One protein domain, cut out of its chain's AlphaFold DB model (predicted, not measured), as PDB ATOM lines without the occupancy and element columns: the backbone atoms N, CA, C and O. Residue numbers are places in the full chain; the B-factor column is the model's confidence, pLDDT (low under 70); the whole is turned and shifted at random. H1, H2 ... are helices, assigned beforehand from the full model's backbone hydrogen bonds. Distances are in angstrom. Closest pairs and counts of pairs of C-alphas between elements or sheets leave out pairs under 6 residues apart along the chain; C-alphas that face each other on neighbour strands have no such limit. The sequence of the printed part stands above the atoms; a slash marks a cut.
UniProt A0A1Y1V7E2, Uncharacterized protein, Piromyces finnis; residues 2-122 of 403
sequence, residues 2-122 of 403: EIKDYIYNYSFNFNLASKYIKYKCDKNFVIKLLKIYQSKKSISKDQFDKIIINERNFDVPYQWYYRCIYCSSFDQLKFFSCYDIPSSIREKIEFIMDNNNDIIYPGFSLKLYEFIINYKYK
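This is residues 2 to 122 of the 403 residues of an uncharacterized protein of Piromyces finnis (UniProt A0A1Y1V7E2). A cluster of four short to medium helices, H4 to H7, is built round H4, and a long helical arm reaches away from it: H2 runs outward and H3 comes back to meet it part way along. Residues 34 to 47 stick out as the tip of the arm, and small H1 sits near the start of H2. The printed part has 121 residues with seven named helices, H1 to H7 in order, and no named strand; its class is all helix. It is loose, with a radius of gyration of the C-alphas of 17.0 A and spans of 57 by 38 by 20 A.

Find C-alpha 3 at (22.619, 3.781, -1.787), where H1, residues 3 to 7, begins. H2, residues 14 to 38, runs 34.6 A to C-alpha 38 at (-6.621, 23.013, -4.025), with a kink of 32 degrees near residue 26. Next come H3, residues 45 to 55, 15.5 A; H4, residues 62 to 70; H5, residues 74 to 81; and H6, residues 86 to 99, 19.9 A. H7, residues 108 to 122, covers 20.1 A and ends at (26.121, 27.459, -27.531).

Look first at H4, the hub. It touches H5 at Cys 68 and Leu 77, their closest C-alphas, 5.6 A apart; this helical hairpin has a shallow tilt of 17 degrees, opposite ways. H4 touches residues 92 to 96 of H6, closest C-alphas Tyr 62 and Lys 92, 5.2 A, at a steep tilt of 64 degrees. H4 touches H7, about perpendicular at 86 degrees, closest C-alphas Tyr 70 and Lys 111, 5.5 A. Farther out, residues 25 to 29 of H2 touch H3, closest C-alphas Phe 29 and Glu 55, 5.6 A, at a steep tilt of 46 degrees, opposite ways. H3 and H4 are apart. In H1, H3, H4, H5, H6 and H7 every O i to N i+4 pair is within hydrogen-bond range; in H2, 19 of 21 are.

The C-alphas of Lys 40 and Ile 103, the two farthest apart, are 58.1 A apart. The printed part has no cut and no long link. Its mean pLDDT is 78.6; look for values under 70 at residues 2 to 12, 28, 49, 52 to 53 and 122.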
ATOM      1  N   GLU A   2      24.303   1.608   2.207       34.66
ATOM      2  CA  GLU A   2      23.400   2.699   1.838       34.66
ATOM      3  C   GLU A   2      23.607   3.024   0.355       34.66
ATOM      4  O   GLU A   2      24.727   2.995  -0.143       34.66
ATOM      5  N   ILE A   3      22.539   3.361  -0.373       42.78
ATOM      6  CA  ILE A   3      22.619   3.781  -1.787       42.78
ATOM      7  C   ILE A   3      23.615   4.947  -1.980       42.78
ATOM      8  O   ILE A   3      24.176   5.094  -3.065       42.78
ATOM      9  N   LYS A   4      23.892   5.727  -0.922       39.69
ATOM     10  CA  LYS A   4      24.962   6.733  -0.890       39.69
ATOM     11  C   LYS A   4      26.319   6.150  -1.302       39.69
ATOM     12  O   LYS A   4      26.967   6.734  -2.163       39.69
ATOM     13  N   ASP A   5      26.693   4.969  -0.818       39.12
ATOM     14  CA  ASP A   5      28.005   4.360  -1.096       39.12
ATOM     15  C   ASP A   5      28.164   3.930  -2.567       39.12
ATOM     16  O   ASP A   5      29.272   3.879  -3.097       39.12
ATOM     17  N   TYR A   6      27.051   3.668  -3.265       43.59
ATOM     18  CA  TYR A   6      27.039   3.345  -4.699       43.59
ATOM     19  C   TYR A   6      27.039   4.605  -5.588       43.59
ATOM     20  O   TYR A   6      27.482   4.565  -6.732       43.59
ATOM     21  N   ILE A   7      26.540   5.732  -5.064       45.88
ATOM     22  CA  ILE A   7      26.368   7.011  -5.772       45.88
ATOM     23  C   ILE A   7      27.688   7.783  -5.934       45.88
ATOM     24  O   ILE A   7      27.857   8.487  -6.934       45.88
ATOM     25  N   TYR A   8      28.622   7.634  -4.992       47.28
ATOM     26  CA  TYR A   8      29.917   8.331  -5.008       47.28
ATOM     27  C   TYR A   8      31.016   7.599  -5.786       47.28
ATOM     28  O   TYR A   8      32.139   8.094  -5.878       47.28
ATOM     29  N   ASN A   9      30.705   6.439  -6.367       49.28
ATOM     30  CA  ASN A   9      31.655   5.650  -7.134       49.28
ATOM     31  C   ASN A   9      31.581   6.024  -8.628       49.28
ATOM     32  O   ASN A   9      30.498   6.247  -9.175       49.28
ATOM     33  N   TYR A  10      32.723   6.079  -9.323       51.12
ATOM     34  CA  TYR A  10      32.801   6.464 -10.746       51.12
ATOM     35  C   TYR A  10      32.007   5.518 -11.688       51.12
ATOM     36  O   TYR A  10      31.778   5.851 -12.854       51.12
ATOM     37  N   SER A  11      31.486   4.391 -11.175       53.34
ATOM     38  CA  SER A  11      30.564   3.417 -11.793       53.34
ATOM     39  C   SER A  11      29.085   3.866 -11.835       53.34
ATOM     40  O   SER A  11      28.150   3.075 -11.740       53.34
ATOM     41  N   PHE A  12      28.867   5.160 -12.033       61.50
ATOM     42  CA  PHE A  12      27.572   5.826 -12.189       61.50
ATOM     43  C   PHE A  12      26.690   5.277 -13.341       61.50
ATOM     44  O   PHE A  12      27.170   5.004 -14.444       61.50
ATOM     45  N   ASN A  13      25.372   5.187 -13.109       76.06
ATOM     46  CA  ASN A  13      24.343   4.915 -14.123       76.06
ATOM     47  C   ASN A  13      23.313   6.060 -14.143       76.06
ATOM     48  O   ASN A  13      22.526   6.212 -13.204       76.06
ATOM     49  N   PHE A  14      23.287   6.834 -15.235       83.25
ATOM     50  CA  PHE A  14      22.407   8.000 -15.391       83.25
ATOM     51  C   PHE A  14      20.920   7.668 -15.209       83.25
ATOM     52  O   PHE A  14      20.184   8.436 -14.589       83.25
ATOM     53  N   ASN A  15      20.458   6.516 -15.699       81.88
ATOM     54  CA  ASN A  15      19.046   6.140 -15.607       81.88
ATOM     55  C   ASN A  15      18.620   5.896 -14.157       81.88
ATOM     56  O   ASN A  15      17.497   6.223 -13.778       81.88
ATOM     57  N   LEU A  16      19.513   5.342 -13.335       79.56
ATOM     58  CA  LEU A  16      19.248   5.128 -11.915       79.56
ATOM     59  C   LEU A  16      19.304   6.451 -11.138       79.56
ATOM     60  O   LEU A  16      18.382   6.760 -10.386       79.56
ATOM     61  N   ALA A  17      20.343   7.253 -11.379       80.56
ATOM     62  CA  ALA A  17      20.535   8.563 -10.759       80.56
ATOM     63  C   ALA A  17      19.364   9.520 -11.044       80.56
ATOM     64  O   ALA A  17      18.797  10.112 -10.126       80.56
ATOM     65  N   SER A  18      18.946   9.618 -12.309       85.12
ATOM     66  CA  SER A  18      17.834  10.478 -12.721       85.12
ATOM     67  C   SER A  18      16.496  10.033 -12.130       85.12
ATOM     68  O   SER A  18      15.729  10.876 -11.666       85.12
ATOM     69  N   LYS A  19      16.215   8.722 -12.079       80.31
ATOM     70  CA  LYS A  19      15.022   8.188 -11.400       80.31
ATOM     71  C   LYS A  19      15.031   8.503  -9.905       80.31
ATOM     72  O   LYS A  19      13.997   8.889  -9.367       80.31
ATOM     73  N   TYR A  20      16.181   8.367  -9.246       79.69
ATOM     74  CA  TYR A  20      16.319   8.652  -7.819       79.69
ATOM     75  C   TYR A  20      16.094  10.136  -7.495       79.69
ATOM     76  O   TYR A  20      15.303  10.438  -6.601       79.69
ATOM     77  N   ILE A  21      16.710  11.054  -8.251       81.06
ATOM     78  CA  ILE A  21      16.498  12.502  -8.080       81.06
ATOM     79  C   ILE A  21      15.026  12.858  -8.288       81.06
ATOM     80  O   ILE A  21      14.426  13.494  -7.423       81.06
ATOM     81  N   LYS A  22      14.411  12.392  -9.386       82.00
ATOM     82  CA  LYS A  22      12.983  12.627  -9.655       82.00
ATOM     83  C   LYS A  22      12.108  12.125  -8.509       82.00
ATOM     84  O   LYS A  22      11.218  12.834  -8.053       82.00
ATOM     85  N   TYR A  23      12.380  10.928  -7.990       78.44
ATOM     86  CA  TYR A  23      11.634  10.389  -6.854       78.44
ATOM     87  C   TYR A  23      11.774  11.251  -5.590       78.44
ATOM     88  O   TYR A  23      10.787  11.470  -4.890       78.44
ATOM     89  N   LYS A  24      12.983  11.736  -5.286       75.81
ATOM     90  CA  LYS A  24      13.250  12.544  -4.088       75.81
ATOM     91  C   LYS A  24      12.672  13.956  -4.182       75.81
ATOM     92  O   LYS A  24      12.044  14.400  -3.225       75.81
ATOM     93  N   CYS A  25      12.863  14.630  -5.311       75.94
ATOM     94  CA  CYS A  25      12.501  16.035  -5.490       75.94
ATOM     95  C   CYS A  25      11.078  16.209  -6.031       75.94
ATOM     96  O   CYS A  25      10.276  16.950  -5.463       75.94
ATOM     97  N   ASP A  26      10.714  15.491  -7.097       72.44
ATOM     98  CA  ASP A  26       9.449  15.751  -7.791       72.44
ATOM     99  C   ASP A  26       8.235  15.200  -7.021       72.44
ATOM    100  O   ASP A  26       7.149  15.768  -7.116       72.44
ATOM    101  N   LYS A  27       8.392  14.155  -6.191       70.62
ATOM    102  CA  LYS A  27       7.288  13.629  -5.360       70.62
ATOM    103  C   LYS A  27       6.745  14.686  -4.391       70.62
ATOM    104  O   LYS A  27       5.534  14.894  -4.317       70.62
ATOM    105  N   ASN A  28       7.632  15.351  -3.656       68.69
ATOM    106  CA  ASN A  28       7.245  16.378  -2.687       68.69
ATOM    107  C   ASN A  28       6.763  17.651  -3.393       68.69
ATOM    108  O   ASN A  28       5.739  18.220  -3.006       68.69
ATOM    109  N   PHE A  29       7.425  18.018  -4.493       72.75
ATOM    110  CA  PHE A  29       7.035  19.139  -5.338       72.75
ATOM    111  C   PHE A  29       5.606  18.990  -5.889       72.75
ATOM    112  O   PHE A  29       4.794  19.901  -5.737       72.75
ATOM    113  N   VAL A  30       5.246  17.826  -6.449       71.62
ATOM    114  CA  VAL A  30       3.898  17.565  -6.992       71.62
ATOM    115  C   VAL A  30       2.825  17.643  -5.902       71.62
ATOM    116  O   VAL A  30       1.795  18.283  -6.107       71.62
ATOM    117  N   ILE A  31       3.067  17.069  -4.717       74.19
ATOM    118  CA  ILE A  31       2.126  17.160  -3.585       74.19
ATOM    119  C   ILE A  31       1.910  18.625  -3.172       74.19
ATOM    120  O   ILE A  31       0.785  19.036  -2.880       74.19
ATOM    121  N   LYS A  32       2.974  19.432  -3.166       76.44
ATOM    122  CA  LYS A  32       2.910  20.856  -2.827       76.44
ATOM    123  C   LYS A  32       2.149  21.665  -3.879       76.44
ATOM    124  O   LYS A  32       1.313  22.486  -3.507       76.44
ATOM    125  N   LEU A  33       2.363  21.392  -5.167       76.50
ATOM    126  CA  LEU A  33       1.602  22.010  -6.258       76.50
ATOM    127  C   LEU A  33       0.107  21.684  -6.174       76.50
ATOM    128  O   LEU A  33      -0.720  22.583  -6.311       76.50
ATOM    129  N   LEU A  34      -0.246  20.430  -5.875       79.00
ATOM    130  CA  LEU A  34      -1.641  20.018  -5.692       79.00
ATOM    131  C   LEU A  34      -2.304  20.747  -4.516       79.00
ATOM    132  O   LEU A  34      -3.440  21.193  -4.647       79.00
ATOM    133  N   LYS A  35      -1.592  20.944  -3.397       82.12
ATOM    134  CA  LYS A  35      -2.093  21.730  -2.253       82.12
ATOM    135  C   LYS A  35      -2.317  23.202  -2.608       82.12
ATOM    136  O   LYS A  35      -3.319  23.783  -2.196       82.12
ATOM    137  N   ILE A  36      -1.413  23.806  -3.381       80.31
ATOM    138  CA  ILE A  36      -1.565  25.189  -3.858       80.31
ATOM    139  C   ILE A  36      -2.792  25.295  -4.767       80.31
ATOM    140  O   ILE A  36      -3.641  26.153  -4.532       80.31
ATOM    141  N   TYR A  37      -2.929  24.376  -5.728       77.12
ATOM    142  CA  TYR A  37      -4.081  24.308  -6.629       77.12
ATOM    143  C   TYR A  37      -5.403  24.148  -5.859       77.12
ATOM    144  O   TYR A  37      -6.339  24.917  -6.071       77.12
ATOM    145  N   GLN A  38      -5.456  23.223  -4.895       83.25
ATOM    146  CA  GLN A  38      -6.621  23.013  -4.025       83.25
ATOM    147  C   GLN A  38      -6.981  24.255  -3.202       83.25
ATOM    148  O   GLN A  38      -8.159  24.529  -2.987       83.25
ATOM    149  N   SER A  39      -5.986  25.035  -2.767       82.69
ATOM    150  CA  SER A  39      -6.214  26.247  -1.973       82.69
ATOM    151  C   SER A  39      -6.792  27.429  -2.763       82.69
ATOM    152  O   SER A  39      -7.141  28.437  -2.152       82.69
ATOM    153  N   LYS A  40      -6.867  27.338  -4.105       77.62
ATOM    154  CA  LYS A  40      -7.273  28.416  -5.034       77.62
ATOM    155  C   LYS A  40      -6.506  29.738  -4.863       77.62
ATOM    156  O   LYS A  40      -6.926  30.766  -5.390       77.62
ATOM    157  N   LYS A  41      -5.380  29.742  -4.142       76.75
ATOM    158  CA  LYS A  41      -4.543  30.931  -3.972       76.75
ATOM    159  C   LYS A  41      -3.777  31.208  -5.259       76.75
ATOM    160  O   LYS A  41      -3.027  30.356  -5.731       76.75
ATOM    161  N   SER A  42      -3.927  32.417  -5.792       76.88
ATOM    162  CA  SER A  42      -3.054  32.917  -6.851       76.88
ATOM    163  C   SER A  42      -1.639  33.081  -6.303       76.88
ATOM    164  O   SER A  42      -1.448  33.721  -5.267       76.88
ATOM    165  N   ILE A  43      -0.658  32.529  -7.007       80.75
ATOM    166  CA  ILE A  43       0.762  32.740  -6.728       80.75
ATOM    167  C   ILE A  43       1.371  33.578  -7.847       80.75
ATOM    168  O   ILE A  43       1.010  33.418  -9.014       80.75
ATOM    169  N   SER A  44       2.287  34.477  -7.498       81.50
ATOM    170  CA  SER A  44       3.067  35.195  -8.504       81.50
ATOM    171  C   SER A  44       4.096  34.266  -9.157       81.50
ATOM    172  O   SER A  44       4.455  33.222  -8.603       81.50
ATOM    173  N   LYS A  45       4.617  34.666 -10.323       72.94
ATOM    174  CA  LYS A  45       5.715  33.959 -10.996       72.94
ATOM    175  C   LYS A  45       6.926  33.786 -10.069       72.94
ATOM    176  O   LYS A  45       7.392  32.670  -9.893       72.94
ATOM    177  N   ASP A  46       7.338  34.845  -9.374       75.50
ATOM    178  CA  ASP A  46       8.470  34.790  -8.438       75.50
ATOM    179  C   ASP A  46       8.229  33.827  -7.266       75.50
ATOM    180  O   ASP A  46       9.151  33.166  -6.786       75.50
ATOM    181  N   GLN A  47       6.988  33.739  -6.774       76.62
ATOM    182  CA  GLN A  47       6.622  32.777  -5.733       76.62
ATOM    183  C   GLN A  47       6.673  31.344  -6.266       76.62
ATOM    184  O   GLN A  47       7.162  30.459  -5.568       76.62
ATOM    185  N   PHE A  48       6.207  31.113  -7.493       73.75
ATOM    186  CA  PHE A  48       6.286  29.811  -8.150       73.75
ATOM    187  C   PHE A  48       7.737  29.382  -8.398       73.75
ATOM    188  O   PHE A  48       8.111  28.264  -8.043       73.75
ATOM    189  N   ASP A  49       8.573  30.289  -8.899       68.75
ATOM    190  CA  ASP A  49       9.994  30.045  -9.154       68.75
ATOM    191  C   ASP A  49      10.741  29.714  -7.850       68.75
ATOM    192  O   ASP A  49      11.503  28.748  -7.798       68.75
ATOM    193  N   LYS A  50      10.445  30.417  -6.745       73.50
ATOM    194  CA  LYS A  50      10.973  30.074  -5.408       73.50
ATOM    195  C   LYS A  50      10.543  28.684  -4.935       73.50
ATOM    196  O   LYS A  50      11.325  27.994  -4.288       73.50
ATOM    197  N   ILE A  51       9.314  28.256  -5.226       73.06
ATOM    198  CA  ILE A  51       8.832  26.915  -4.859       73.06
ATOM    199  C   ILE A  51       9.546  25.844  -5.685       73.06
ATOM    200  O   ILE A  51       9.937  24.826  -5.118       73.06
ATOM    201  N   ILE A  52       9.754  26.083  -6.983       67.56
ATOM    202  CA  ILE A  52      10.548  25.200  -7.845       67.56
ATOM    203  C   ILE A  52      11.967  25.064  -7.293       67.56
ATOM    204  O   ILE A  52      12.408  23.942  -7.063       67.56
ATOM    205  N   ILE A  53      12.654  26.183  -7.042       66.94
ATOM    206  CA  ILE A  53      14.041  26.201  -6.548       66.94
ATOM    207  C   ILE A  53      14.163  25.477  -5.200       66.94
ATOM    208  O   ILE A  53      15.082  24.688  -5.007       66.94
ATOM    209  N   ASN A  54      13.222  25.699  -4.278       70.12
ATOM    210  CA  ASN A  54      13.286  25.104  -2.942       70.12
ATOM    211  C   ASN A  54      13.016  23.590  -2.930       70.12
ATOM    212  O   ASN A  54      13.528  22.894  -2.059       70.12
ATOM    213  N   GLU A  55      12.196  23.075  -3.851       70.25
ATOM    214  CA  GLU A  55      11.819  21.652  -3.884       70.25
ATOM    215  C   GLU A  55      12.687  20.825  -4.848       70.25
ATOM    216  O   GLU A  55      12.915  19.636  -4.622       70.25
ATOM    217  N   ARG A  56      13.223  21.447  -5.905       70.69
ATOM    218  CA  ARG A  56      14.221  20.849  -6.808       70.69
ATOM    219  C   ARG A  56      15.641  21.158  -6.346       70.69
ATOM    220  O   ARG A  56      16.460  21.624  -7.126       70.69
ATOM    221  N   ASN A  57      15.905  20.900  -5.069       75.94
ATOM    222  CA  ASN A  57      17.214  21.072  -4.455       75.94
ATOM    223  C   ASN A  57      17.779  19.708  -4.036       75.94
ATOM    224  O   ASN A  57      17.453  19.165  -2.979       75.94
ATOM    225  N   PHE A  58      18.590  19.139  -4.913       82.31
ATOM    226  CA  PHE A  58      19.373  17.937  -4.717       82.31
ATOM    227  C   PHE A  58      20.847  18.311  -4.841       82.31
ATOM    228  O   PHE A  58      21.279  18.785  -5.888       82.31
ATOM    229  N   ASP A  59      21.623  18.044  -3.794       84.62
ATOM    230  CA  ASP A  59      23.073  18.222  -3.825       84.62
ATOM    231  C   ASP A  59      23.704  17.174  -4.756       84.62
ATOM    232  O   ASP A  59      24.019  16.050  -4.355       84.62
ATOM    233  N   VAL A  60      23.810  17.513  -6.045       87.56
ATOM    234  CA  VAL A  60      24.361  16.613  -7.062       87.56
ATOM    235  C   VAL A  60      25.863  16.438  -6.815       87.56
ATOM    236  O   VAL A  60      26.592  17.427  -6.852       87.56
ATOM    237  N   PRO A  61      26.385  15.213  -6.635       87.56
ATOM    238  CA  PRO A  61      27.819  15.009  -6.440       87.56
ATOM    239  C   PRO A  61      28.653  15.553  -7.611       87.56
ATOM    240  O   PRO A  61      28.316  15.324  -8.776       87.56
ATOM    241  N   TYR A  62      29.785  16.213  -7.329       89.00
ATOM    242  CA  TYR A  62      30.662  16.754  -8.381       89.00
ATOM    243  C   TYR A  62      31.143  15.665  -9.355       89.00
ATOM    244  O   TYR A  62      31.340  15.934 -10.536       89.00
ATOM    245  N   GLN A  63      31.275  14.416  -8.893       87.44
ATOM    246  CA  GLN A  63      31.669  13.268  -9.710       87.44
ATOM    247  C   GLN A  63      30.701  13.031 -10.880       87.44
ATOM    248  O   GLN A  63      31.105  12.544 -11.936       87.44
ATOM    249  N   TRP A  64      29.422  13.382 -10.718       88.75
ATOM    250  CA  TRP A  64      28.423  13.244 -11.777       88.75
ATOM    251  C   TRP A  64      28.631  14.311 -12.853       88.75
ATOM    252  O   TRP A  64      28.660  13.974 -14.035       88.75
ATOM    253  N   TYR A  65      28.890  15.563 -12.458       89.69
ATOM    254  CA  TYR A  65      29.295  16.625 -13.387       89.69
ATOM    255  C   TYR A  65      30.606  16.287 -14.099       89.69
ATOM    256  O   TYR A  65      30.681  16.405 -15.323       89.69
ATOM    257  N   TYR A  66      31.601  15.792 -13.356       88.94
ATOM    258  CA  TYR A  66      32.888  15.347 -13.888       88.94
ATOM    259  C   TYR A  66      32.696  14.324 -15.008       88.94
ATOM    260  O   TYR A  66      33.208  14.489 -16.114       88.94
ATOM    261  N   ARG A  67      31.894  13.286 -14.748       86.81
ATOM    262  CA  ARG A  67      31.608  12.245 -15.735       86.81
ATOM    263  C   ARG A  67      30.824  12.775 -16.931       86.81
ATOM    264  O   ARG A  67      31.121  12.379 -18.055       86.81
ATOM    265  N   CYS A  68      29.846  13.656 -16.724       88.94
ATOM    266  CA  CYS A  68      29.115  14.251 -17.839       88.94
ATOM    267  C   CYS A  68      30.035  15.064 -18.757       88.94
ATOM    268  O   CYS A  68      29.904  14.946 -19.971       88.94
ATOM    269  N   ILE A  69      30.976  15.833 -18.197       89.94
ATOM    270  CA  ILE A  69      31.987  16.562 -18.976       89.94
ATOM    271  C   ILE A  69      32.885  15.576 -19.727       89.94
ATOM    272  O   ILE A  69      33.011  15.674 -20.942       89.94
ATOM    273  N   TYR A  70      33.449  14.586 -19.030       88.31
ATOM    274  CA  TYR A  70      34.361  13.608 -19.629       88.31
ATOM    275  C   TYR A  70      33.726  12.819 -20.784       88.31
ATOM    276  O   TYR A  70      34.342  12.616 -21.828       88.31
ATOM    277  N   CYS A  71      32.473  12.392 -20.620       87.44
ATOM    278  CA  CYS A  71      31.741  11.645 -21.640       87.44
ATOM    279  C   CYS A  71      31.087  12.537 -22.714       87.44
ATOM    280  O   CYS A  71      30.375  12.006 -23.561       87.44
ATOM    281  N   SER A  72      31.274  13.864 -22.670       87.81
ATOM    282  CA  SER A  72      30.556  14.840 -23.514       87.81
ATOM    283  C   SER A  72      29.018  14.698 -23.442       87.81
ATOM    284  O   SER A  72      28.295  15.035 -24.378       87.81
ATOM    285  N   SER A  73      28.484  14.211 -22.316       89.00
ATOM    286  CA  SER A  73      27.050  13.966 -22.093       89.00
ATOM    287  C   SER A  73      26.337  15.229 -21.596       89.00
ATOM    288  O   SER A  73      25.813  15.266 -20.476       89.00
ATOM    289  N   PHE A  74      26.317  16.288 -22.409       85.12
ATOM    290  CA  PHE A  74      25.809  17.603 -21.992       85.12
ATOM    291  C   PHE A  74      24.311  17.619 -21.647       85.12
ATOM    292  O   PHE A  74      23.900  18.380 -20.774       85.12
ATOM    293  N   ASP A  75      23.501  16.728 -22.226       85.88
ATOM    294  CA  ASP A  75      22.088  16.578 -21.846       85.88
ATOM    295  C   ASP A  75      21.918  16.053 -20.414       85.88
ATOM    296  O   ASP A  75      21.017  16.472 -19.684       85.88
ATOM    297  N   GLN A  76      22.811  15.159 -19.980       89.38
ATOM    298  CA  GLN A  76      22.819  14.644 -18.610       89.38
ATOM    299  C   GLN A  76      23.284  15.724 -17.629       89.38
ATOM    300  O   GLN A  76      22.688  15.889 -16.566       89.38
ATOM    301  N   LEU A  77      24.292  16.510 -18.020       88.94
ATOM    302  CA  LEU A  77      24.740  17.677 -17.259       88.94
ATOM    303  C   LEU A  77      23.598  18.682 -17.075       88.94
ATOM    304  O   LEU A  77      23.352  19.146 -15.962       88.94
ATOM    305  N   LYS A  78      22.861  18.961 -18.158       85.75
ATOM    306  CA  LYS A  78      21.676  19.821 -18.137       85.75
ATOM    307  C   LYS A  78      20.623  19.276 -17.180       85.75
ATOM    308  O   LYS A  78      20.137  20.028 -16.339       85.75
ATOM    309  N   PHE A  79      20.316  17.982 -17.261       87.56
ATOM    310  CA  PHE A  79      19.389  17.342 -16.333       87.56
ATOM    311  C   PHE A  79      19.792  17.594 -14.874       87.56
ATOM    312  O   PHE A  79      18.964  18.062 -14.102       87.56
ATOM    313  N   PHE A  80      21.055  17.360 -14.507       88.31
ATOM    314  CA  PHE A  80      21.521  17.585 -13.137       88.31
ATOM    315  C   PHE A  80      21.459  19.045 -12.707       88.31
ATOM    316  O   PHE A  80      21.002  19.330 -11.606       88.31
ATOM    317  N   SER A  81      21.833  19.975 -13.586       85.12
ATOM    318  CA  SER A  81      21.751  21.412 -13.292       85.12
ATOM    319  C   SER A  81      20.333  21.903 -12.966       85.12
ATOM    320  O   SER A  81      20.189  22.884 -12.249       85.12
ATOM    321  N   CYS A  82      19.279  21.219 -13.431       82.56
ATOM    322  CA  CYS A  82      17.893  21.565 -13.098       82.56
ATOM    323  C   CYS A  82      17.472  21.193 -11.668       82.56
ATOM    324  O   CYS A  82      16.391  21.605 -11.242       82.56
ATOM    325  N   TYR A  83      18.270  20.382 -10.973       84.19
ATOM    326  CA  TYR A  83      17.993  19.919  -9.615       84.19
ATOM    327  C   TYR A  83      19.059  20.362  -8.610       84.19
ATOM    328  O   TYR A  83      18.933  20.005  -7.450       84.19
ATOM    329  N   ASP A  84      20.089  21.102  -9.020       85.56
ATOM    330  CA  ASP A  84      21.148  21.585  -8.128       85.56
ATOM    331  C   ASP A  84      21.083  23.117  -7.994       85.56
ATOM    332  O   ASP A  84      20.564  23.819  -8.865       85.56
ATOM    333  N   ILE A  85      21.602  23.653  -6.889       83.25
ATOM    334  CA  ILE A  85      21.616  25.097  -6.633       83.25
ATOM    335  C   ILE A  85      22.726  25.753  -7.472       83.25
ATOM    336  O   ILE A  85      23.860  25.271  -7.456       83.25
ATOM    337  N   PRO A  86      22.477  26.910  -8.123       82.44
ATOM    338  CA  PRO A  86      23.468  27.614  -8.943       82.44
ATOM    339  C   PRO A  86      24.854  27.817  -8.310       82.44
ATOM    340  O   PRO A  86      25.862  27.616  -8.985       82.44
ATOM    341  N   SER A  87      24.931  28.194  -7.027       84.19
ATOM    342  CA  SER A  87      26.213  28.367  -6.324       84.19
ATOM    343  C   SER A  87      26.966  27.047  -6.157       84.19
ATOM    344  O   SER A  87      28.172  27.004  -6.366       84.19
ATOM    345  N   SER A  88      26.250  25.961  -5.864       87.44
ATOM    346  CA  SER A  88      26.840  24.630  -5.730       87.44
ATOM    347  C   SER A  88      27.356  24.110  -7.073       87.44
ATOM    348  O   SER A  88      28.462  23.580  -7.153       87.44
ATOM    349  N   ILE A  89      26.606  24.343  -8.157       87.50
ATOM    350  CA  ILE A  89      27.051  24.013  -9.517       87.50
ATOM    351  C   ILE A  89      28.361  24.740  -9.838       87.50
ATOM    352  O   ILE A  89      29.292  24.110 -10.336       87.50
ATOM    353  N   ARG A  90      28.449  26.046  -9.535       87.56
ATOM    354  CA  ARG A  90      29.675  26.836  -9.730       87.56
ATOM    355  C   ARG A  90      30.858  26.193  -9.017       87.56
ATOM    356  O   ARG A  90      31.824  25.837  -9.682       87.56
ATOM    357  N   GLU A  91      30.750  25.997  -7.706       89.75
ATOM    358  CA  GLU A  91      31.826  25.445  -6.874       89.75
ATOM    359  C   GLU A  91      32.300  24.081  -7.389       89.75
ATOM    360  O   GLU A  91      33.499  23.828  -7.484       89.75
ATOM    361  N   LYS A  92      31.370  23.206  -7.786       91.25
ATOM    362  CA  LYS A  92      31.689  21.868  -8.301       91.25
ATOM    363  C   LYS A  92      32.389  21.922  -9.655       91.25
ATOM    364  O   LYS A  92      33.345  21.180  -9.870       91.25
ATOM    365  N   ILE A  93      31.930  22.771 -10.573       89.94
ATOM    366  CA  ILE A  93      32.551  22.910 -11.896       89.94
ATOM    367  C   ILE A  93      33.932  23.558 -11.775       89.94
ATOM    368  O   ILE A  93      34.879  23.047 -12.369       89.94
ATOM    369  N   GLU A  94      34.079  24.608 -10.968       88.94
ATOM    370  CA  GLU A  94      35.376  25.237 -10.686       88.94
ATOM    371  C   GLU A  94      36.336  24.235 -10.031       88.94
ATOM    372  O   GLU A  94      37.471  24.081 -10.477       88.94
ATOM    373  N   PHE A  95      35.855  23.433  -9.075       89.94
ATOM    374  CA  PHE A  95      36.638  22.348  -8.487       89.94
ATOM    375  C   PHE A  95      37.112  21.330  -9.538       89.94
ATOM    376  O   PHE A  95      38.278  20.933  -9.523       89.94
ATOM    377  N   ILE A  96      36.247  20.920 -10.473       90.38
ATOM    378  CA  ILE A  96      36.606  20.014 -11.579       90.38
ATOM    379  C   ILE A  96      37.657  20.652 -12.500       90.38
ATOM    380  O   ILE A  96      38.577  19.972 -12.966       90.38
ATOM    381  N   MET A  97      37.530  21.950 -12.770       88.31
ATOM    382  CA  MET A  97      38.491  22.700 -13.574       88.31
ATOM    383  C   MET A  97      39.848  22.763 -12.869       88.31
ATOM    384  O   MET A  97      40.871  22.454 -13.470       88.31
ATOM    385  N   ASP A  98      39.888  23.040 -11.573       85.25
ATOM    386  CA  ASP A  98      41.158  23.160 -10.859       85.25
ATOM    387  C   ASP A  98      41.842  21.812 -10.576       85.25
ATOM    388  O   ASP A  98      43.076  21.759 -10.550       85.25
ATOM    389  N   ASN A  99      41.073  20.722 -10.445       84.38
ATOM    390  CA  ASN A  99      41.565  19.416  -9.979       84.38
ATOM    391  C   ASN A  99      41.524  18.288 -11.024       84.38
ATOM    392  O   ASN A  99      41.719  17.123 -10.670       84.38
ATOM    393  N   ASN A 100      41.272  18.570 -12.305       81.56
ATOM    394  CA  ASN A 100      41.368  17.507 -13.310       81.56
ATOM    395  C   ASN A 100      42.799  16.998 -13.470       81.56
ATOM    396  O   ASN A 100      43.782  17.735 -13.370       81.56
ATOM    397  N   ASN A 101      42.886  15.702 -13.749       75.88
ATOM    398  CA  ASN A 101      44.143  15.009 -13.899       75.88
ATOM    399  C   ASN A 101      44.102  14.120 -15.143       75.88
ATOM    400  O   ASN A 101      43.516  13.037 -15.115       75.88
ATOM    401  N   ASP A 102      44.771  14.572 -16.205       77.69
ATOM    402  CA  ASP A 102      44.917  13.817 -17.453       77.69
ATOM    403  C   ASP A 102      45.687  12.492 -17.265       77.69
ATOM    404  O   ASP A 102      45.593  11.614 -18.115       77.69
ATOM    405  N   ILE A 103      46.416  12.306 -16.154       75.62
ATOM    406  CA  ILE A 103      47.080  11.029 -15.827       75.62
ATOM    407  C   ILE A 103      46.043   9.974 -15.432       75.62
ATOM    408  O   ILE A 103      46.164   8.811 -15.806       75.62
ATOM    409  N   ILE A 104      45.030  10.374 -14.659       74.94
ATOM    410  CA  ILE A 104      43.984   9.462 -14.176       74.94
ATOM    411  C   ILE A 104      42.905   9.290 -15.251       74.94
ATOM    412  O   ILE A 104      42.386   8.192 -15.436       74.94
ATOM    413  N   TYR A 105      42.596  10.364 -15.982       78.06
ATOM    414  CA  TYR A 105      41.582  10.392 -17.033       78.06
ATOM    415  C   TYR A 105      42.172  10.978 -18.320       78.06
ATOM    416  O   TYR A 105      42.056  12.185 -18.553       78.06
ATOM    417  N   PRO A 106      42.814  10.145 -19.157       82.31
ATOM    418  CA  PRO A 106      43.440  10.594 -20.395       82.31
ATOM    419  C   PRO A 106      42.477  11.390 -21.285       82.31
ATOM    420  O   PRO A 106      41.360  10.957 -21.562       82.31
ATOM    421  N   GLY A 107      42.912  12.573 -21.725       84.88
ATOM    422  CA  GLY A 107      42.135  13.447 -22.611       84.88
ATOM    423  C   GLY A 107      41.053  14.285 -21.920       84.88
ATOM    424  O   GLY A 107      40.279  14.958 -22.608       84.88
ATOM    425  N   PHE A 108      40.982  14.299 -20.585       88.81
ATOM    426  CA  PHE A 108      39.991  15.105 -19.869       88.81
ATOM    427  C   PHE A 108      40.138  16.605 -20.158       88.81
ATOM    428  O   PHE A 108      39.130  17.291 -20.319       88.81
ATOM    429  N   SER A 109      41.360  17.130 -20.284       89.00
ATOM    430  CA  SER A 109      41.592  18.540 -20.630       89.00
ATOM    431  C   SER A 109      40.936  18.954 -21.951       89.00
ATOM    432  O   SER A 109      40.393  20.056 -22.035       89.00
ATOM    433  N   LEU A 110      40.902  18.067 -22.951       90.38
ATOM    434  CA  LEU A 110      40.204  18.298 -24.220       90.38
ATOM    435  C   LEU A 110      38.686  18.283 -24.050       90.38
ATOM    436  O   LEU A 110      37.997  19.155 -24.572       90.38
ATOM    437  N   LYS A 111      38.161  17.337 -23.269       90.81
ATOM    438  CA  LYS A 111      36.730  17.278 -22.934       90.81
ATOM    439  C   LYS A 111      36.266  18.508 -22.169       90.81
ATOM    440  O   LYS A 111      35.178  19.032 -22.405       90.81
ATOM    441  N   LEU A 112      37.120  19.015 -21.291       90.25
ATOM    442  CA  LEU A 112      36.865  20.238 -20.558       90.25
ATOM    443  C   LEU A 112      36.944  21.473 -21.467       90.25
ATOM    444  O   LEU A 112      36.091  22.350 -21.363       90.25
ATOM    445  N   TYR A 113      37.904  21.525 -22.394       91.31
ATOM    446  CA  TYR A 113      37.955  22.557 -23.433       91.31
ATOM    447  C   TYR A 113      36.663  22.564 -24.273       91.31
ATOM    448  O   TYR A 113      36.011  23.603 -24.389       91.31
ATOM    449  N   GLU A 114      36.234  21.396 -24.770       90.12
ATOM    450  CA  GLU A 114      34.982  21.212 -25.518       90.12
ATOM    451  C   GLU A 114      33.771  21.731 -24.726       90.12
ATOM    452  O   GLU A 114      32.951  22.494 -25.246       90.12
ATOM    453  N   PHE A 115      33.678  21.360 -23.444       89.38
ATOM    454  CA  PHE A 115      32.632  21.836 -22.544       89.38
ATOM    455  C   PHE A 115      32.617  23.365 -22.432       89.38
ATOM    456  O   PHE A 115      31.553  23.964 -22.577       89.38
ATOM    457  N   ILE A 116      33.766  24.009 -22.209       88.19
ATOM    458  CA  ILE A 116      33.840  25.464 -22.008       88.19
ATOM    459  C   ILE A 116      33.475  26.226 -23.289       88.19
ATOM    460  O   ILE A 116      32.768  27.234 -23.221       88.19
ATOM    461  N   ILE A 117      33.915  25.754 -24.459       86.12
ATOM    462  CA  ILE A 117      33.537  26.349 -25.749       86.12
ATOM    463  C   ILE A 117      32.025  26.215 -25.970       86.12
ATOM    464  O   ILE A 117      31.351  27.203 -26.270       86.12
ATOM    465  N   ASN A 118      31.457  25.026 -25.745       83.19
ATOM    466  CA  ASN A 118      30.012  24.828 -25.854       83.19
ATOM    467  C   ASN A 118      29.239  25.685 -24.834       83.19
ATOM    468  O   ASN A 118      28.205  26.255 -25.176       83.19
ATOM    469  N   TYR A 119      29.753  25.841 -23.612       80.81
ATOM    470  CA  TYR A 119      29.174  26.711 -22.591       80.81
ATOM    471  C   TYR A 119      29.118  28.169 -23.060       80.81
ATOM    472  O   TYR A 119      28.048  28.775 -23.036       80.81
ATOM    473  N   LYS A 120      30.245  28.717 -23.534       77.94
ATOM    474  CA  LYS A 120      30.353  30.125 -23.945       77.94
ATOM    475  C   LYS A 120      29.520  30.466 -25.173       77.94
ATOM    476  O   LYS A 120      28.887  31.514 -25.200       77.94
ATOM    477  N   TYR A 121      29.555  29.613 -26.195       72.12
ATOM    478  CA  TYR A 121      29.055  29.974 -27.526       72.12
ATOM    479  C   TYR A 121      27.734  29.302 -27.899       72.12
ATOM    480  O   TYR A 121      27.011  29.821 -28.744       72.12
ATOM    481  N   LYS A 122      27.387  28.171 -27.271       66.69
ATOM    482  CA  LYS A 122      26.121  27.459 -27.531       66.69
ATOM    483  C   LYS A 122      25.083  27.655 -26.429       66.69
ATOM    484  O   LYS A 122      24.030  27.023 -26.475       66.69
TER     485      LYS A 122